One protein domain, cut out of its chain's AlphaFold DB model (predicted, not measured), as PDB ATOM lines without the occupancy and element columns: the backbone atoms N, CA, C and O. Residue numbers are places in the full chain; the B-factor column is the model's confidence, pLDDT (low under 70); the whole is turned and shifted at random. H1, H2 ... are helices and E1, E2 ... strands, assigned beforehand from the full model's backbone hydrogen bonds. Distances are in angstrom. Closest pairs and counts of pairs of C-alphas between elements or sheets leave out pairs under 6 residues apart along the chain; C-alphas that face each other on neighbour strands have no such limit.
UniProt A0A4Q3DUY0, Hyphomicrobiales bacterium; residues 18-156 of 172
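What this domain is: This is residues 18 to 156 of the 172 residues of a protein of Hyphomicrobiales bacterium (UniProt A0A4Q3DUY0). Three helices, H2, H3 and H4, form an up-and-down bundle, with the long helix H1 side by side with H2 and loosely packed on it; at one end of the helices a long two-stranded hairpin, E1 and E2, extends away from the bundle. At the other end, residues 18 to 24 of H1 stick out. The printed part has 139 residues, with four named helices and two named strands in the order H1 E1 E2 H2 H3 H4; the sheet, E1 - E2, is antiparallel, and the class is mostly helix. The whole is loose, with a radius of gyration of the C-alphas of 18.9 A, and elongated, spanning 65 by 33 by 28 A.

How they stand to each other: H1, residues 18 to 49, is followed by the hairpin of E1, residues 53 to 62, and E2, residues 69 to 78. These antiparallel strands have directions 156 degrees apart; N 54 and O 77, 2.8 A apart, and N 75 and O 56, 2.9 A, are within hydrogen-bond range. The closest C-alphas of H1 and E2 are those of Ala 48 and Leu 78, 6.7 A apart. H2, residues 80 to 103, is the hub, touching three other helices. With its residues 40 to 47 alone, H1 touches H2, closest at the C-alphas of Leu 47 and Ala 82, 7.5 A; they run opposite ways at a shallow tilt of 4 degrees. H3, residues 110 to 128, touches H2 in a helical hairpin at a shallow tilt of 10 degrees, the closest C-alphas being those of Pro 80 and Thr 127, 5.6 A. H4, residues 132 to 155, forms a helical hairpin with H3 at a shallow tilt of 34.6 degrees, only just short of steep; the C-alphas of His 126 and Val 135 come closest, 6.2 A. H2 and H4 only just touch, with 3 pairs of C-alphas within 8 A, the closest those of Arg 101 and Leu 153, 6.7 A. H1 and H4 are near each other, while H1 and H3 are apart. Every O i to N i+4 pair is within hydrogen-bond range in H1, H2 and H3; in H4 19 of 20 are.

Where its parts are: H1 begins at C-alpha 18, (73.671, -38.225, -4.505), and is 46.6 A long. E1 measures 27.4 A and E2 27.2 A. H2 is 34.1 A long, from C-alpha 80 at (31.387, -25.809, 11.116). H3 measures 27.3 A and H4 33.3 A, ending at C-alpha 155, (55.547, -37.341, -8.481).

The domain as a whole: The two C-alphas farthest apart, those of Gln 18 and Pro 67, are 66.0 A apart. The printed part has no cut, and no link is long. The mean pLDDT of the printed part is 72.1; residues under 70 include 18 to 28, 55 to 76, 130 to 141 and 151 to 156.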
ATOM      1  N   GLN A  18      74.799 -38.995  -3.973       62.84
ATOM      2  CA  GLN A  18      73.671 -38.225  -4.505       62.84
ATOM      3  C   GLN A  18      72.403 -39.079  -4.638       62.84
ATOM      4  O   GLN A  18      71.315 -38.643  -4.266       62.84
ATOM      5  N   ALA A  19      72.519 -40.316  -5.128       61.31
ATOM      6  CA  ALA A  19      71.377 -41.222  -5.238       61.31
ATOM      7  C   ALA A  19      70.811 -41.608  -3.857       61.31
ATOM      8  O   ALA A  19      69.592 -41.671  -3.676       61.31
ATOM      9  N   ASN A  20      71.680 -41.834  -2.869       64.94
ATOM     10  CA  ASN A  20      71.272 -42.173  -1.506       64.94
ATOM     11  C   ASN A  20      70.662 -40.978  -0.765       64.94
ATOM     12  O   ASN A  20      69.635 -41.140  -0.102       64.94
ATOM     13  N   SER A  21      71.226 -39.776  -0.917       59.47
ATOM     14  CA  SER A  21      70.666 -38.563  -0.312       59.47
ATOM     15  C   SER A  21      69.273 -38.255  -0.866       59.47
ATOM     16  O   SER A  21      68.341 -38.061  -0.089       59.47
ATOM     17  N   GLN A  22      69.071 -38.359  -2.184       62.81
ATOM     18  CA  GLN A  22      67.753 -38.190  -2.807       62.81
ATOM     19  C   GLN A  22      66.709 -39.198  -2.296       62.81
ATOM     20  O   GLN A  22      65.548 -38.832  -2.069       62.81
ATOM     21  N   ARG A  23      67.098 -40.466  -2.098       61.97
ATOM     22  CA  ARG A  23      66.213 -41.504  -1.540       61.97
ATOM     23  C   ARG A  23      65.819 -41.189  -0.097       61.97
ATOM     24  O   ARG A  23      64.635 -41.279   0.234       61.97
ATOM     25  N   LEU A  24      66.776 -40.765   0.731       59.78
ATOM     26  CA  LEU A  24      66.535 -40.372   2.122       59.78
ATOM     27  C   LEU A  24      65.591 -39.166   2.212       59.78
ATOM     28  O   LEU A  24      64.576 -39.255   2.904       59.78
ATOM     29  N   CYS A  25      65.835 -38.099   1.438       62.06
ATOM     30  CA  CYS A  25      64.945 -36.933   1.342       62.06
ATOM     31  C   CYS A  25      63.505 -37.339   0.994       62.06
ATOM     32  O   CYS A  25      62.545 -36.906   1.632       62.06
ATOM     33  N   ARG A  26      63.346 -38.197  -0.023       65.12
ATOM     34  CA  ARG A  26      62.030 -38.651  -0.489       65.12
ATOM     35  C   ARG A  26      61.307 -39.476   0.572       65.12
ATOM     36  O   ARG A  26      60.120 -39.259   0.796       65.12
ATOM     37  N   SER A  27      62.010 -40.392   1.238       65.19
ATOM     38  CA  SER A  27      61.428 -41.221   2.298       65.19
ATOM     39  C   SER A  27      60.974 -40.393   3.505       65.19
ATOM     40  O   SER A  27      59.889 -40.628   4.031       65.19
ATOM     41  N   MET A  28      61.739 -39.366   3.886       67.69
ATOM     42  CA  MET A  28      61.417 -38.495   5.018       67.69
ATOM     43  C   MET A  28      60.209 -37.595   4.732       67.69
ATOM     44  O   MET A  28      59.364 -37.410   5.609       67.69
ATOM     45  N   PHE A  29      60.089 -37.088   3.498       70.12
ATOM     46  CA  PHE A  29      58.925 -36.324   3.043       70.12
ATOM     47  C   PHE A  29      57.648 -37.173   3.021       70.12
ATOM     48  O   PHE A  29      56.600 -36.731   3.498       70.12
ATOM     49  N   ILE A  30      57.737 -38.409   2.513       70.50
ATOM     50  CA  ILE A  30      56.613 -39.356   2.520       70.50
ATOM     51  C   ILE A  30      56.231 -39.696   3.964       70.50
ATOM     52  O   ILE A  30      55.054 -39.638   4.304       70.50
ATOM     53  N   GLY A  31      57.212 -39.974   4.828       71.19
ATOM     54  CA  GLY A  31      56.985 -40.249   6.247       71.19
ATOM     55  C   GLY A  31      56.279 -39.101   6.972       71.19
ATOM     56  O   GLY A  31      55.294 -39.340   7.664       71.19
ATOM     57  N   HIS A  32      56.711 -37.853   6.754       72.75
ATOM     58  CA  HIS A  32      56.020 -36.678   7.295       72.75
ATOM     59  C   HIS A  32      54.594 -36.567   6.754       72.75
ATOM     60  O   HIS A  32      53.661 -36.432   7.538       72.75
ATOM     61  N   SER A  33      54.407 -36.687   5.437       69.88
ATOM     62  CA  SER A  33      53.082 -36.617   4.802       69.88
ATOM     63  C   SER A  33      52.108 -37.646   5.386       69.88
ATOM     64  O   SER A  33      50.981 -37.307   5.738       69.88
ATOM     65  N   VAL A  34      52.552 -38.897   5.547       75.69
ATOM     66  CA  VAL A  34      51.749 -39.974   6.150       75.69
ATOM     67  C   VAL A  34      51.459 -39.688   7.625       75.69
ATOM     68  O   VAL A  34      50.316 -39.834   8.056       75.69
ATOM     69  N   GLY A  35      52.459 -39.239   8.391       76.94
ATOM     70  CA  GLY A  35      52.282 -38.862   9.794       76.94
ATOM     71  C   GLY A  35      51.232 -37.764   9.977       76.94
ATOM     72  O   GLY A  35      50.375 -37.870  10.851       76.94
ATOM     73  N   TYR A  36      51.227 -36.755   9.105       78.38
ATOM     74  CA  TYR A  36      50.226 -35.691   9.134       78.38
ATOM     75  C   TYR A  36      48.816 -36.180   8.807       78.38
ATOM     76  O   TYR A  36      47.875 -35.795   9.499       78.38
ATOM     77  N   LEU A  37      48.658 -37.050   7.804       76.38
ATOM     78  CA  LEU A  37      47.358 -37.658   7.497       76.38
ATOM     79  C   LEU A  37      46.816 -38.456   8.688       76.38
ATOM     80  O   LEU A  37      45.626 -38.384   8.987       76.38
ATOM     81  N   LEU A  38      47.693 -39.169   9.400       80.50
ATOM     82  CA  LEU A  38      47.322 -39.929  10.591       80.50
ATOM     83  C   LEU A  38      46.902 -39.012  11.750       80.50
ATOM     84  O   LEU A  38      45.861 -39.242  12.362       80.50
ATOM     85  N   ILE A  39      47.661 -37.944  12.021       82.81
ATOM     86  CA  ILE A  39      47.309 -36.944  13.046       82.81
ATOM     87  C   ILE A  39      45.964 -36.288  12.718       82.81
ATOM     88  O   ILE A  39      45.125 -36.141  13.605       82.81
ATOM     89  N   LEU A  40      45.734 -35.935  11.451       80.75
ATOM     90  CA  LEU A  40      44.478 -35.336  11.009       80.75
ATOM     91  C   LEU A  40      43.297 -36.296  11.208       80.75
ATOM     92  O   LEU A  40      42.263 -35.889  11.733       80.75
ATOM     93  N   ALA A  41      43.461 -37.573  10.853       75.62
ATOM     94  CA  ALA A  41      42.440 -38.596  11.065       75.62
ATOM     95  C   ALA A  41      42.110 -38.786  12.556       75.62
ATOM     96  O   ALA A  41      40.937 -38.845  12.926       75.62
ATOM     97  N   ILE A  42      43.131 -38.813  13.422       85.38
ATOM     98  CA  ILE A  42      42.950 -38.898  14.879       85.38
ATOM     99  C   ILE A  42      42.233 -37.651  15.410       85.38
ATOM    100  O   ILE A  42      41.311 -37.781  16.210       85.38
ATOM    101  N   ALA A  43      42.605 -36.453  14.951       82.12
ATOM    102  CA  ALA A  43      41.969 -35.205  15.371       82.12
ATOM    103  C   ALA A  43      40.483 -35.154  14.977       82.12
ATOM    104  O   ALA A  43      39.648 -34.767  15.794       82.12
ATOM    105  N   ILE A  44      40.141 -35.603  13.763       80.62
ATOM    106  CA  ILE A  44      38.750 -35.745  13.307       80.62
ATOM    107  C   ILE A  44      37.985 -36.717  14.210       80.62
ATOM    108  O   ILE A  44      36.905 -36.379  14.696       80.62
ATOM    109  N   GLY A  45      38.554 -37.898  14.475       76.44
ATOM    110  CA  GLY A  45      37.944 -38.900  15.351       76.44
ATOM    111  C   GLY A  45      37.734 -38.389  16.781       76.44
ATOM    112  O   GLY A  45      36.667 -38.593  17.355       76.44
ATOM    113  N   ALA A  46      38.711 -37.666  17.333       82.88
ATOM    114  CA  ALA A  46      38.620 -37.071  18.662       82.88
ATOM    115  C   ALA A  46      37.522 -36.000  18.729       82.88
ATOM    116  O   ALA A  46      36.693 -36.024  19.635       82.88
ATOM    117  N   LEU A  47      37.464 -35.092  17.752       83.75
ATOM    118  CA  LEU A  47      36.430 -34.056  17.690       83.75
ATOM    119  C   LEU A  47      35.030 -34.661  17.551       83.75
ATOM    120  O   LEU A  47      34.103 -34.211  18.227       83.75
ATOM    121  N   ALA A  48      34.884 -35.712  16.742       79.88
ATOM    122  CA  ALA A  48      33.634 -36.453  16.639       79.88
ATOM    123  C   ALA A  48      33.243 -37.103  17.980       79.88
ATOM    124  O   ALA A  48      32.100 -36.970  18.413       79.88
ATOM    125  N   PHE A  49      34.196 -37.738  18.672       78.94
ATOM    126  CA  PHE A  49      33.978 -38.353  19.986       78.94
ATOM    127  C   PHE A  49      33.559 -37.335  21.059       78.94
ATOM    128  O   PHE A  49      32.672 -37.618  21.859       78.94
ATOM    129  N   PHE A  50      34.137 -36.130  21.050       83.94
ATOM    130  CA  PHE A  50      33.767 -35.038  21.961       83.94
ATOM    131  C   PHE A  50      32.471 -34.306  21.569       83.94
ATOM    132  O   PHE A  50      32.128 -33.298  22.185       83.94
ATOM    133  N   GLY A  51      31.742 -34.789  20.560       77.88
ATOM    134  CA  GLY A  51      30.448 -34.229  20.178       77.88
ATOM    135  C   GLY A  51      30.535 -32.925  19.386       77.88
ATOM    136  O   GLY A  51      29.526 -32.230  19.263       77.88
ATOM    137  N   PHE A  52      31.691 -32.591  18.792       82.06
ATOM    138  CA  PHE A  52      31.814 -31.492  17.821       82.06
ATOM    139  C   PHE A  52      31.235 -31.893  16.465       82.06
ATOM    140  O   PHE A  52      31.884 -31.818  15.420       82.06
ATOM    141  N   THR A  53      29.982 -32.316  16.486       79.19
ATOM    142  CA  THR A  53      29.265 -32.836  15.339       79.19
ATOM    143  C   THR A  53      27.951 -32.105  15.146       79.19
ATOM    144  O   THR A  53      27.341 -31.651  16.111       79.19
ATOM    145  N   ARG A  54      27.481 -32.034  13.905       74.44
ATOM    146  CA  ARG A  54      26.130 -31.590  13.574       74.44
ATOM    147  C   ARG A  54      25.431 -32.647  12.714       74.44
ATOM    148  O   ARG A  54      26.096 -33.275  11.886       74.44
ATOM    149  N   PRO A  55      24.114 -32.843  12.872       68.50
ATOM    150  CA  PRO A  55      23.349 -33.611  11.905       68.50
ATOM    151  C   PRO A  55      23.414 -32.897  10.551       68.50
ATOM    152  O   PRO A  55      23.188 -31.689  10.459       68.50
ATOM    153  N   VAL A  56      23.771 -33.641   9.510       64.56
ATOM    154  CA  VAL A  56      23.766 -33.184   8.123       64.56
ATOM    155  C   VAL A  56      22.957 -34.193   7.315       64.56
ATOM    156  O   VAL A  56      23.001 -35.395   7.568       64.56
ATOM    157  N   SER A  57      22.189 -33.715   6.349       59.72
ATOM    158  CA  SER A  57      21.498 -34.564   5.385       59.72
ATOM    159  C   SER A  57      22.039 -34.269   3.994       59.72
ATOM    160  O   SER A  57      22.329 -33.120   3.664       59.72
ATOM    161  N   TYR A  58      22.202 -35.314   3.189       57.34
ATOM    162  CA  TYR A  58      22.366 -35.170   1.749       57.34
ATOM    163  C   TYR A  58      21.153 -35.797   1.081       57.34
ATOM    164  O   TYR A  58      20.744 -36.908   1.439       57.34
ATOM    165  N   ASP A  59      20.602 -35.073   0.117       60.72
ATOM    166  CA  ASP A  59      19.442 -35.503  -0.643       60.72
ATOM    167  C   ASP A  59      19.940 -36.202  -1.900       60.72
ATOM    168  O   ASP A  59      20.452 -35.578  -2.828       60.72
ATOM    169  N   ALA A  60      19.809 -37.526  -1.925       54.03
ATOM    170  CA  ALA A  60      20.043 -38.285  -3.139       54.03
ATOM    171  C   ALA A  60      18.732 -38.353  -3.932       54.03
ATOM    172  O   ALA A  60      17.737 -38.918  -3.468       54.03
ATOM    173  N   ILE A  61      18.734 -37.765  -5.130       57.69
ATOM    174  CA  ILE A  61      17.606 -37.833  -6.061       57.69
ATOM    175  C   ILE A  61      17.826 -39.038  -6.971       57.69
ATOM    176  O   ILE A  61      18.681 -39.015  -7.857       57.69
ATOM    177  N   PHE A  62      17.042 -40.096  -6.767       54.59
ATOM    178  CA  PHE A  62      17.060 -41.262  -7.643       54.59
ATOM    179  C   PHE A  62      15.930 -41.153  -8.668       54.59
ATOM    180  O   PHE A  62      14.749 -41.265  -8.340       54.59
ATOM    181  N   ALA A  63      16.293 -40.968  -9.937       55.06
ATOM    182  CA  ALA A  63      15.364 -41.029 -11.063       55.06
ATOM    183  C   ALA A  63      15.124 -42.492 -11.482       55.06
ATOM    184  O   ALA A  63      15.435 -42.876 -12.604       55.06
ATOM    185  N   VAL A  64      14.653 -43.344 -10.565       59.53
ATOM    186  CA  VAL A  64      14.433 -44.773 -10.872       59.53
ATOM    187  C   VAL A  64      12.976 -45.057 -11.253       59.53
ATOM    188  O   VAL A  64      12.720 -45.957 -12.045       59.53
ATOM    189  N   THR A  65      12.024 -44.235 -10.807       56.31
ATOM    190  CA  THR A  65      10.605 -44.301 -11.200       56.31
ATOM    191  C   THR A  65       9.978 -42.915 -11.067       56.31
ATOM    192  O   THR A  65      10.337 -42.176 -10.159       56.31
ATOM    193  N   SER A  66       9.052 -42.527 -11.942       66.25
ATOM    194  CA  SER A  66       8.222 -41.333 -11.740       66.25
ATOM    195  C   SER A  66       7.202 -41.599 -10.617       66.25
ATOM    196  O   SER A  66       6.446 -42.562 -10.741       66.25
ATOM    197  N   PRO A  67       7.116 -40.784  -9.539       60.16
ATOM    198  CA  PRO A  67       7.847 -39.544  -9.229       60.16
ATOM    199  C   PRO A  67       9.229 -39.764  -8.570       60.16
ATOM    200  O   PRO A  67       9.417 -40.766  -7.875       60.16
ATOM    201  N   PRO A  68      10.176 -38.810  -8.734       62.38
ATOM    202  CA  PRO A  68      11.516 -38.903  -8.158       62.38
ATOM    203  C   PRO A  68      11.430 -39.125  -6.651       62.38
ATOM    204  O   PRO A  68      10.814 -38.345  -5.923       62.38
ATOM    205  N   THR A  69      12.045 -40.206  -6.184       63.75
ATOM    206  CA  THR A  69      12.116 -40.504  -4.758       63.75
ATOM    207  C   THR A  69      13.326 -39.763  -4.197       63.75
ATOM    208  O   THR A  69      14.461 -40.031  -4.596       63.75
ATOM    209  N   VAL A  70      13.083 -38.798  -3.308       63.47
ATOM    210  CA  VAL A  70      14.144 -38.124  -2.550       63.47
ATOM    211  C   VAL A  70      14.431 -38.975  -1.325       63.47
ATOM    212  O   VAL A  70      13.563 -39.151  -0.470       63.47
ATOM    213  N   LEU A  71      15.633 -39.539  -1.258       58.94
ATOM    214  CA  LEU A  71      16.075 -40.284  -0.089       58.94
ATOM    215  C   LEU A  71      16.971 -39.372   0.751       58.94
ATOM    216  O   LEU A  71      18.078 -39.021   0.338       58.94
ATOM    217  N   HIS A  72      16.471 -38.982   1.923       60.00
ATOM    218  CA  HIS A  72      17.242 -38.232   2.909       60.00
ATOM    219  C   HIS A  72      18.154 -39.199   3.657       60.00
ATOM    220  O   HIS A  72      17.680 -40.014   4.451       60.00
ATOM    221  N   PHE A  73      19.460 -39.111   3.420       49.25
ATOM    222  CA  PHE A  73      20.435 -39.876   4.188       49.25
ATOM    223  C   PHE A  73      20.950 -39.029   5.352       49.25
ATOM    224  O   PHE A  73      21.708 -38.081   5.116       49.25
ATOM    225  N   PRO A  74      20.558 -39.330   6.605       48.91
ATOM    226  CA  PRO A  74      21.135 -38.665   7.759       48.91
ATOM    227  C   PRO A  74      22.570 -39.156   7.952       48.91
ATOM    228  O   PRO A  74      22.819 -40.354   8.085       48.91
ATOM    229  N   TYR A  75      23.518 -38.230   8.001       62.22
ATOM    230  CA  TYR A  75      24.876 -38.503   8.448       62.22
ATOM    231  C   TYR A  75      25.336 -37.417   9.417       62.22
ATOM    232  O   TYR A  75      24.779 -36.325   9.510       62.22
ATOM    233  N   VAL A  76      26.352 -37.739  10.205       60.62
ATOM    234  CA  VAL A  76      26.881 -36.830  11.215       60.62
ATOM    235  C   VAL A  76      28.138 -36.182  10.648       60.62
ATOM    236  O   VAL A  76      29.132 -36.858  10.391       60.62
ATOM    237  N   GLY A  77      28.075 -34.874  10.401       71.38
ATOM    238  CA  GLY A  77      29.218 -34.074   9.963       71.38
ATOM    239  C   GLY A  77      29.906 -33.394  11.144       71.38
ATOM    240  O   GLY A  77      29.322 -33.267  12.218       71.38
ATOM    241  N   LEU A  78      31.136 -32.914  10.959       76.75
ATOM    242  CA  LEU A  78      31.795 -32.065  11.955       76.75
ATOM    243  C   LEU A  78      31.091 -30.705  12.076       76.75
ATOM    244  O   LEU A  78      30.535 -30.174  11.110       76.75
ATOM    245  N   HIS A  79      31.131 -30.129  13.276       81.75
ATOM    246  CA  HIS A  79      30.647 -28.777  13.524       81.75
ATOM    247  C   HIS A  79      31.413 -27.770  12.640       81.75
ATOM    248  O   HIS A  79      32.636 -27.875  12.544       81.75
ATOM    249  N   PRO A  80      30.759 -26.756  12.043       79.69
ATOM    250  CA  PRO A  80      31.387 -25.809  11.116       79.69
ATOM    251  C   PRO A  80      32.694 -25.177  11.638       79.69
ATOM    252  O   PRO A  80      33.698 -25.150  10.931       79.69
ATOM    253  N   TYR A  81      32.736 -24.757  12.908       81.94
ATOM    254  CA  TYR A  81      33.975 -24.258  13.528       81.94
ATOM    255  C   TYR A  81      35.092 -25.309  13.627       81.94
ATOM    256  O   TYR A  81      36.258 -24.971  13.438       81.94
ATOM    257  N   ALA A  82      34.753 -26.575  13.891       81.25
ATOM    258  CA  ALA A  82      35.726 -27.664  13.928       81.25
ATOM    259  C   ALA A  82      36.279 -27.952  12.523       81.25
ATOM    260  O   ALA A  82      37.486 -28.128  12.366       81.25
ATOM    261  N   THR A  83      35.425 -27.905  11.496       79.94
ATOM    262  CA  THR A  83      35.824 -28.036  10.088       79.94
ATOM    263  C   THR A  83      36.813 -26.944   9.678       79.94
ATOM    264  O   THR A  83      37.879 -27.249   9.147       79.94
ATOM    265  N   VAL A  84      36.511 -25.677   9.976       82.88
ATOM    266  CA  VAL A  84      37.401 -24.548   9.648       82.88
ATOM    267  C   VAL A  84      38.693 -24.596  10.463       82.88
ATOM    268  O   VAL A  84      39.767 -24.373   9.910       82.88
ATOM    269  N   GLY A  85      38.618 -24.931  11.755       81.50
ATOM    270  CA  GLY A  85      39.795 -25.068  12.614       81.50
ATOM    271  C   GLY A  85      40.756 -26.155  12.127       81.50
ATOM    272  O   GLY A  85      41.958 -25.914  12.014       81.50
ATOM    273  N   LEU A  86      40.235 -27.328  11.759       82.50
ATOM    274  CA  LEU A  86      41.033 -28.402  11.163       82.50
ATOM    275  C   LEU A  86      41.602 -28.006   9.799       82.50
ATOM    276  O   LEU A  86      42.767 -28.287   9.528       82.50
ATOM    277  N   ALA A  87      40.815 -27.331   8.959       81.19
ATOM    278  CA  ALA A  87      41.285 -26.849   7.665       81.19
ATOM    279  C   ALA A  87      42.418 -25.823   7.807       81.19
ATOM    280  O   ALA A  87      43.359 -25.864   7.022       81.19
ATOM    281  N   LEU A  88      42.374 -24.953   8.821       84.88
ATOM    282  CA  LEU A  88      43.451 -24.010   9.134       84.88
ATOM    283  C   LEU A  88      44.725 -24.718   9.627       84.88
ATOM    284  O   LEU A  88      45.833 -24.355   9.250       84.88
ATOM    285  N   LEU A  89      44.597 -25.737  10.475       82.38
ATOM    286  CA  LEU A  89      45.767 -26.492  10.932       82.38
ATOM    287  C   LEU A  89      46.401 -27.281   9.784       82.38
ATOM    288  O   LEU A  89      47.615 -27.226   9.583       82.38
ATOM    289  N   ALA A  90      45.573 -27.968   8.996       79.12
ATOM    290  CA  ALA A  90      46.023 -28.679   7.811       79.12
ATOM    291  C   ALA A  90      46.690 -27.716   6.818       79.12
ATOM    292  O   ALA A  90      47.756 -28.026   6.295       79.12
ATOM    293  N   SER A  91      46.112 -26.533   6.597       81.06
ATOM    294  CA  SER A  91      46.610 -25.554   5.632       81.06
ATOM    295  C   SER A  91      48.028 -25.071   5.934       81.06
ATOM    296  O   SER A  91      48.872 -25.022   5.038       81.06
ATOM    297  N   ILE A  92      48.319 -24.770   7.199       82.00
ATOM    298  CA  ILE A  92      49.651 -24.346   7.650       82.00
ATOM    299  C   ILE A  92      50.677 -25.452   7.389       82.00
ATOM    300  O   ILE A  92      51.734 -25.204   6.807       82.00
ATOM    301  N   ILE A  93      50.339 -26.681   7.778       79.25
ATOM    302  CA  ILE A  93      51.207 -27.852   7.636       79.25
ATOM    303  C   ILE A  93      51.502 -28.139   6.162       79.25
ATOM    304  O   ILE A  93      52.661 -28.284   5.767       79.25
ATOM    305  N   TRP A  94      50.457 -28.206   5.335       77.00
ATOM    306  CA  TRP A  94      50.603 -28.463   3.908       77.00
ATOM    307  C   TRP A  94      51.397 -27.353   3.230       77.00
ATOM    308  O   TRP A  94      52.259 -27.651   2.407       77.00
ATOM    309  N   THR A  95      51.193 -26.092   3.611       82.00
ATOM    310  CA  THR A  95      51.971 -24.970   3.069       82.00
ATOM    311  C   THR A  95      53.450 -25.103   3.392       82.00
ATOM    312  O   THR A  95      54.264 -24.988   2.479       82.00
ATOM    313  N   ASP A  96      53.813 -25.399   4.643       80.94
ATOM    314  CA  ASP A  96      55.214 -25.582   5.044       80.94
ATOM    315  C   ASP A  96      55.888 -26.689   4.218       80.94
ATOM    316  O   ASP A  96      56.927 -26.459   3.593       80.94
ATOM    317  N   LEU A  97      55.243 -27.855   4.101       77.81
ATOM    318  CA  LEU A  97      55.739 -28.959   3.274       77.81
ATOM    319  C   LEU A  97      55.885 -28.562   1.802       77.81
ATOM    320  O   LEU A  97      56.878 -28.897   1.153       77.81
ATOM    321  N   THR A  98      54.903 -27.835   1.272       75.75
ATOM    322  CA  THR A  98      54.861 -27.457  -0.141       75.75
ATOM    323  C   THR A  98      55.930 -26.421  -0.476       75.75
ATOM    324  O   THR A  98      56.608 -26.532  -1.499       75.75
ATOM    325  N   VAL A  99      56.117 -25.429   0.397       78.94
ATOM    326  CA  VAL A  99      57.134 -24.381   0.262       78.94
ATOM    327  C   VAL A  99      58.532 -24.979   0.369       78.94
ATOM    328  O   VAL A  99      59.353 -24.724  -0.512       78.94
ATOM    329  N   ARG A 100      58.794 -25.830   1.372       75.88
ATOM    330  CA  ARG A 100      60.085 -26.530   1.506       75.88
ATOM    331  C   ARG A 100      60.402 -27.344   0.260       75.88
ATOM    332  O   ARG A 100      61.477 -27.205  -0.313       75.88
ATOM    333  N   ARG A 101      59.425 -28.102  -0.245       73.06
ATOM    334  CA  ARG A 101      59.612 -28.944  -1.433       73.06
ATOM    335  C   ARG A 101      59.876 -28.150  -2.710       73.06
ATOM    336  O   ARG A 101      60.551 -28.638  -3.615       73.06
ATOM    337  N   ARG A 102      59.340 -26.935  -2.812       74.25
ATOM    338  CA  ARG A 102      59.614 -26.017  -3.927       74.25
ATOM    339  C   ARG A 102      60.978 -25.359  -3.795       74.25
ATOM    340  O   ARG A 102      61.695 -25.271  -4.792       74.25
ATOM    341  N   HIS A 103      61.356 -24.991  -2.577       72.19
ATOM    342  CA  HIS A 103      62.688 -24.492  -2.274       72.19
ATOM    343  C   HIS A 103      63.767 -25.537  -2.612       72.19
ATOM    344  O   HIS A 103      64.750 -25.197  -3.266       72.19
ATOM    345  N   ASP A 104      63.523 -26.823  -2.328       69.12
ATOM    346  CA  ASP A 104      64.395 -27.941  -2.744       69.12
ATOM    347  C   ASP A 104      64.582 -28.050  -4.263       69.12
ATOM    348  O   ASP A 104      65.444 -28.795  -4.720       69.12
ATOM    349  N   ARG A 105      63.741 -27.380  -5.059       68.75
ATOM    350  CA  ARG A 105      63.809 -27.320  -6.528       68.75
ATOM    351  C   ARG A 105      64.266 -25.963  -7.058       68.75
ATOM    352  O   ARG A 105      64.117 -25.705  -8.252       68.75
ATOM    353  N   GLY A 106      64.740 -25.074  -6.186       69.69
ATOM    354  CA  GLY A 106      65.131 -23.713  -6.551       69.69
ATOM    355  C   GLY A 106      63.967 -22.849  -7.043       69.69
ATOM    356  O   GLY A 106      64.181 -21.902  -7.796       69.69
ATOM    357  N   ARG A 107      62.722 -23.180  -6.669       71.50
ATOM    358  CA  ARG A 107      61.524 -22.418  -7.046       71.50
ATOM    359  C   ARG A 107      60.927 -21.701  -5.842       71.50
ATOM    360  O   ARG A 107      60.987 -22.186  -4.716       71.50
ATOM    361  N   SER A 108      60.292 -20.562  -6.110       78.62
ATOM    362  CA  SER A 108      59.492 -19.850  -5.115       78.62
ATOM    363  C   SER A 108      58.306 -20.705  -4.649       78.62
ATOM    364  O   SER A 108      57.685 -21.412  -5.445       78.62
ATOM    365  N   GLY A 109      58.001 -20.632  -3.352       76.25
ATOM    366  CA  GLY A 109      56.841 -21.271  -2.727       76.25
ATOM    367  C   GLY A 109      55.583 -20.398  -2.684       76.25
ATOM    368  O   GLY A 109      54.587 -20.806  -2.098       76.25
ATOM    369  N   VAL A 110      55.614 -19.193  -3.261       79.62
ATOM    370  CA  VAL A 110      54.521 -18.206  -3.149       79.62
ATOM    371  C   VAL A 110      53.198 -18.727  -3.714       79.62
ATOM    372  O   VAL A 110      52.144 -18.479  -3.141       79.62
ATOM    373  N   ASP A 111      53.230 -19.498  -4.795       77.31
ATOM    374  CA  ASP A 111      52.024 -20.080  -5.387       77.31
ATOM    375  C   ASP A 111      51.372 -21.147  -4.494       77.31
ATOM    376  O   ASP A 111      50.150 -21.264  -4.481       77.31
ATOM    377  N   ALA A 112      52.158 -21.865  -3.686       79.06
ATOM    378  CA  ALA A 112      51.628 -22.755  -2.656       79.06
ATOM    379  C   ALA A 112      50.870 -21.980  -1.570       79.06
ATOM    380  O   ALA A 112      49.792 -22.398  -1.157       79.06
ATOM    381  N   VAL A 113      51.408 -20.831  -1.150       82.00
ATOM    382  CA  VAL A 113      50.756 -19.950  -0.170       82.00
ATOM    383  C   VAL A 113      49.456 -19.382  -0.742       82.00
ATOM    384  O   VAL A 113      48.425 -19.430  -0.076       82.00
ATOM    385  N   ILE A 114      49.478 -18.896  -1.988       82.62
ATOM    386  CA  ILE A 114      48.280 -18.385  -2.673       82.62
ATOM    387  C   ILE A 114      47.217 -19.479  -2.765       82.62
ATOM    388  O   ILE A 114      46.069 -19.249  -2.387       82.62
ATOM    389  N   TRP A 115      47.597 -20.679  -3.213       80.44
ATOM    390  CA  TRP A 115      46.677 -21.809  -3.287       80.44
ATOM    391  C   TRP A 115      46.068 -22.123  -1.919       80.44
ATOM    392  O   TRP A 115      44.865 -22.348  -1.810       80.44
ATOM    393  N   GLN A 116      46.875 -22.060  -0.861       82.88
ATOM    394  CA  GLN A 116      46.396 -22.346   0.474       82.88
ATOM    395  C   GLN A 116      45.388 -21.315   0.994       82.88
ATOM    396  O   GLN A 116      44.400 -21.695   1.630       82.88
ATOM    397  N   ILE A 117      45.622 -20.030   0.722       83.38
ATOM    398  CA  ILE A 117      44.687 -18.952   1.068       83.38
ATOM    399  C   ILE A 117      43.357 -19.172   0.343       83.38
ATOM    400  O   ILE A 117      42.302 -19.091   0.969       83.38
ATOM    401  N   LEU A 118      43.401 -19.511  -0.949       83.06
ATOM    402  CA  LEU A 118      42.204 -19.798  -1.743       83.06
ATOM    403  C   LEU A 118      41.452 -21.030  -1.225       83.06
ATOM    404  O   LEU A 118      40.227 -21.000  -1.119       83.06
ATOM    405  N   PHE A 119      42.173 -22.088  -0.845       82.44
ATOM    406  CA  PHE A 119      41.578 -23.275  -0.235       82.44
ATOM    407  C   PHE A 119      40.870 -22.937   1.078       82.44
ATOM    408  O   PHE A 119      39.711 -23.298   1.267       82.44
ATOM    409  N   LEU A 120      41.535 -22.205   1.978       85.00
ATOM    410  CA  LEU A 120      40.950 -21.833   3.264       85.00
ATOM    411  C   LEU A 120      39.727 -20.925   3.081       85.00
ATOM    412  O   LEU A 120      38.713 -21.128   3.749       85.00
ATOM    413  N   ALA A 121      39.798 -19.968   2.153       83.06
ATOM    414  CA  ALA A 121      38.668 -19.121   1.796       83.06
ATOM    415  C   ALA A 121      37.479 -19.956   1.299       83.06
ATOM    416  O   ALA A 121      36.358 -19.728   1.749       83.06
ATOM    417  N   SER A 122      37.715 -20.965   0.453       79.81
ATOM    418  CA  SER A 122      36.647 -21.869   0.016       79.81
ATOM    419  C   SER A 122      36.037 -22.659   1.157       79.81
ATOM    420  O   SER A 122      34.816 -22.724   1.243       79.81
ATOM    421  N   VAL A 123      36.851 -23.205   2.067       80.31
ATOM    422  CA  VAL A 123      36.324 -23.935   3.227       80.31
ATOM    423  C   VAL A 123      35.441 -23.023   4.079       80.31
ATOM    424  O   VAL A 123      34.361 -23.436   4.488       80.31
ATOM    425  N   ILE A 124      35.850 -21.774   4.318       82.94
ATOM    426  CA  ILE A 124      35.050 -20.801   5.080       82.94
ATOM    427  C   ILE A 124      33.734 -20.492   4.353       82.94
ATOM    428  O   ILE A 124      32.673 -20.539   4.975       82.94
ATOM    429  N   ILE A 125      33.787 -20.231   3.043       79.06
ATOM    430  CA  ILE A 125      32.601 -19.966   2.219       79.06
ATOM    431  C   ILE A 125      31.661 -21.177   2.243       79.06
ATOM    432  O   ILE A 125      30.496 -21.016   2.567       79.06
ATOM    433  N   HIS A 126      32.151 -22.395   2.021       74.62
ATOM    434  CA  HIS A 126      31.355 -23.627   2.113       74.62
ATOM    435  C   HIS A 126      30.699 -23.830   3.473       74.62
ATOM    436  O   HIS A 126      29.595 -24.356   3.588       74.62
ATOM    437  N   THR A 127      31.418 -23.456   4.524       76.56
ATOM    438  CA  THR A 127      30.990 -23.720   5.890       76.56
ATOM    439  C   THR A 127      29.870 -22.771   6.326       76.56
ATOM    440  O   THR A 127      29.002 -23.181   7.102       76.56
ATOM    441  N   PHE A 128      29.883 -21.525   5.838       80.38
ATOM    442  CA  PHE A 128      29.010 -20.454   6.332       80.38
ATOM    443  C   PHE A 128      28.125 -19.783   5.274       80.38
ATOM    444  O   PHE A 128      27.146 -19.135   5.645       80.38
ATOM    445  N   ALA A 129      28.431 -19.902   3.984       74.88
ATOM    446  CA  ALA A 129      27.648 -19.288   2.919       74.88
ATOM    447  C   ALA A 129      26.566 -20.245   2.412       74.88
ATOM    448  O   ALA A 129      26.822 -21.408   2.111       74.88
ATOM    449  N   ASN A 130      25.354 -19.722   2.241       67.75
ATOM    450  CA  ASN A 130      24.244 -20.444   1.627       67.75
ATOM    451  C   ASN A 130      24.196 -20.139   0.116       67.75
ATOM    452  O   ASN A 130      23.244 -19.537  -0.375       67.75
ATOM    453  N   ALA A 131      25.284 -20.448  -0.601       65.50
ATOM    454  CA  ALA A 131      25.491 -20.068  -2.005       65.50
ATOM    455  C   ALA A 131      26.037 -21.248  -2.844       65.50
ATOM    456  O   ALA A 131      27.227 -21.267  -3.167       65.50
ATOM    457  N   PRO A 132      25.189 -22.234  -3.197       63.78
ATOM    458  CA  PRO A 132      25.612 -23.513  -3.782       63.78
ATOM    459  C   PRO A 132      26.315 -23.390  -5.146       63.78
ATOM    460  O   PRO A 132      27.240 -24.150  -5.425       63.78
ATOM    461  N   ASP A 133      25.949 -22.405  -5.971       65.69
ATOM    462  CA  ASP A 133      26.536 -22.243  -7.309       65.69
ATOM    463  C   ASP A 133      27.986 -21.732  -7.262       65.69
ATOM    464  O   ASP A 133      28.853 -22.221  -7.982       65.69
ATOM    465  N   ILE A 134      28.279 -20.768  -6.382       62.84
ATOM    466  CA  ILE A 134      29.635 -20.209  -6.193       62.84
ATOM    467  C   ILE A 134      30.571 -21.276  -5.611       62.84
ATOM    468  O   ILE A 134      31.732 -21.397  -6.001       62.84
ATOM    469  N   VAL A 135      30.018 -22.061  -4.693       63.59
ATOM    470  CA  VAL A 135      30.625 -23.197  -4.003       63.59
ATOM    471  C   VAL A 135      31.082 -24.270  -5.004       63.59
ATOM    472  O   VAL A 135      32.255 -24.643  -4.993       63.59
ATOM    473  N   GLY A 136      30.231 -24.667  -5.959       65.12
ATOM    474  CA  GLY A 136      30.569 -25.702  -6.946       65.12
ATOM    475  C   GLY A 136      31.730 -25.346  -7.890       65.12
ATOM    476  O   GLY A 136      32.610 -26.173  -8.137       65.12
ATOM    477  N   TRP A 137      31.780 -24.113  -8.406       65.62
ATOM    478  CA  TRP A 137      32.872 -23.680  -9.296       65.62
ATOM    479  C   TRP A 137      34.212 -23.555  -8.568       65.62
ATOM    480  O   TRP A 137      35.263 -23.908  -9.113       65.62
ATOM    481  N   LEU A 138      34.174 -23.059  -7.332       68.44
ATOM    482  CA  LEU A 138      35.355 -22.901  -6.494       68.44
ATOM    483  C   LEU A 138      35.967 -24.262  -6.129       68.44
ATOM    484  O   LEU A 138      37.188 -24.417  -6.178       68.44
ATOM    485  N   ASP A 139      35.128 -25.260  -5.856       65.62
ATOM    486  CA  ASP A 139      35.559 -26.631  -5.580       65.62
ATOM    487  C   ASP A 139      36.249 -27.289  -6.766       65.62
ATOM    488  O   ASP A 139      37.316 -27.886  -6.606       65.62
ATOM    489  N   ALA A 140      35.696 -27.140  -7.970       67.31
ATOM    490  CA  ALA A 140      36.323 -27.672  -9.175       67.31
ATOM    491  C   ALA A 140      37.724 -27.067  -9.397       67.31
ATOM    492  O   ALA A 140      38.687 -27.791  -9.673       67.31
ATOM    493  N   ALA A 141      37.867 -25.748  -9.220       69.88
ATOM    494  CA  ALA A 141      39.150 -25.058  -9.349       69.88
ATOM    495  C   ALA A 141      40.164 -25.503  -8.281       69.88
ATOM    496  O   ALA A 141      41.345 -25.718  -8.579       69.88
ATOM    497  N   LEU A 142      39.711 -25.688  -7.041       71.50
ATOM    498  CA  LEU A 142      40.561 -26.153  -5.950       71.50
ATOM    499  C   LEU A 142      40.962 -27.615  -6.097       71.50
ATOM    500  O   LEU A 142      42.123 -27.927  -5.843       71.50
ATOM    501  N   ALA A 143      40.069 -28.490  -6.558       69.19
ATOM    502  CA  ALA A 143      40.387 -29.884  -6.845       69.19
ATOM    503  C   ALA A 143      41.481 -29.991  -7.917       69.19
ATOM    504  O   ALA A 143      42.468 -30.703  -7.729       69.19
ATOM    505  N   LEU A 144      41.373 -29.218  -9.002       71.69
ATOM    506  CA  LEU A 144      42.409 -29.156 -10.036       71.69
ATOM    507  C   LEU A 144      43.741 -28.628  -9.483       71.69
ATOM    508  O   LEU A 144      44.798 -29.195  -9.769       71.69
ATOM    509  N   GLY A 145      43.703 -27.588  -8.649       70.69
ATOM    510  CA  GLY A 145      44.900 -27.066  -7.989       70.69
ATOM    511  C   GLY A 145      45.522 -28.046  -6.982       70.69
ATOM    512  O   GLY A 145      46.746 -28.153  -6.919       70.69
ATOM    513  N   ALA A 146      44.712 -28.825  -6.257       70.56
ATOM    514  CA  ALA A 146      45.177 -29.877  -5.354       70.56
ATOM    515  C   ALA A 146      45.872 -31.001  -6.126       70.56
ATOM    516  O   ALA A 146      46.949 -31.441  -5.731       70.56
ATOM    517  N   ILE A 147      45.298 -31.431  -7.256       73.75
ATOM    518  CA  ILE A 147      45.915 -32.422  -8.148       73.75
ATOM    519  C   ILE A 147      47.242 -31.885  -8.685       73.75
ATOM    520  O   ILE A 147      48.252 -32.587  -8.644       73.75
ATOM    521  N   TYR A 148      47.270 -30.629  -9.135       72.69
ATOM    522  CA  TYR A 148      48.503 -29.984  -9.575       72.69
ATOM    523  C   TYR A 148      49.568 -29.992  -8.471       72.69
ATOM    524  O   TYR A 148      50.691 -30.439  -8.704       72.69
ATOM    525  N   LEU A 149      49.220 -29.569  -7.252       68.56
ATOM    526  CA  LEU A 149      50.140 -29.597  -6.118       68.56
ATOM    527  C   LEU A 149      50.568 -31.020  -5.759       68.56
ATOM    528  O   LEU A 149      51.744 -31.235  -5.503       68.56
ATOM    529  N   PHE A 150      49.677 -32.006  -5.806       70.25
ATOM    530  CA  PHE A 150      50.003 -33.411  -5.561       70.25
ATOM    531  C   PHE A 150      51.036 -33.940  -6.565       70.25
ATOM    532  O   PHE A 150      52.052 -34.520  -6.173       70.25
ATOM    533  N   VAL A 151      50.826 -33.682  -7.859       68.62
ATOM    534  CA  VAL A 151      51.767 -34.038  -8.930       68.62
ATOM    535  C   VAL A 151      53.107 -33.336  -8.703       68.62
ATOM    536  O   VAL A 151      54.165 -33.972  -8.740       68.62
ATOM    537  N   VAL A 152      53.068 -32.038  -8.395       65.75
ATOM    538  CA  VAL A 152      54.260 -31.254  -8.070       65.75
ATOM    539  C   VAL A 152      54.958 -31.818  -6.843       65.75
ATOM    540  O   VAL A 152      56.171 -31.921  -6.866       65.75
ATOM    541  N   LEU A 153      54.280 -32.229  -5.785       65.19
ATOM    542  CA  LEU A 153      54.940 -32.590  -4.535       65.19
ATOM    543  C   LEU A 153      55.458 -34.026  -4.508       65.19
ATOM    544  O   LEU A 153      56.594 -34.251  -4.078       65.19
ATOM    545  N   ILE A 154      54.659 -34.974  -4.993       65.31
ATOM    546  CA  ILE A 154      54.908 -36.410  -4.818       65.31
ATOM    547  C   ILE A 154      55.566 -37.036  -6.047       65.31
ATOM    548  O   ILE A 154      56.486 -37.846  -5.900       65.31
ATOM    549  N   LEU A 155      55.102 -36.682  -7.250       64.25
ATOM    550  CA  LEU A 155      55.547 -37.341  -8.481       64.25
ATOM    551  C   LEU A 155      56.850 -36.751  -9.016       64.25
ATOM    552  O   LEU A 155      57.702 -37.489  -9.512       64.25
ATOM    553  N   LEU A 156      57.043 -35.438  -8.886       60.09
ATOM    554  CA  LEU A 156      58.265 -34.795  -9.357       60.09
ATOM    555  C   LEU A 156      59.440 -35.044  -8.376       60.09
ATOM    556  O   LEU A 156      59.308 -34.852  -7.160       60.09
TER     557      LEU A 156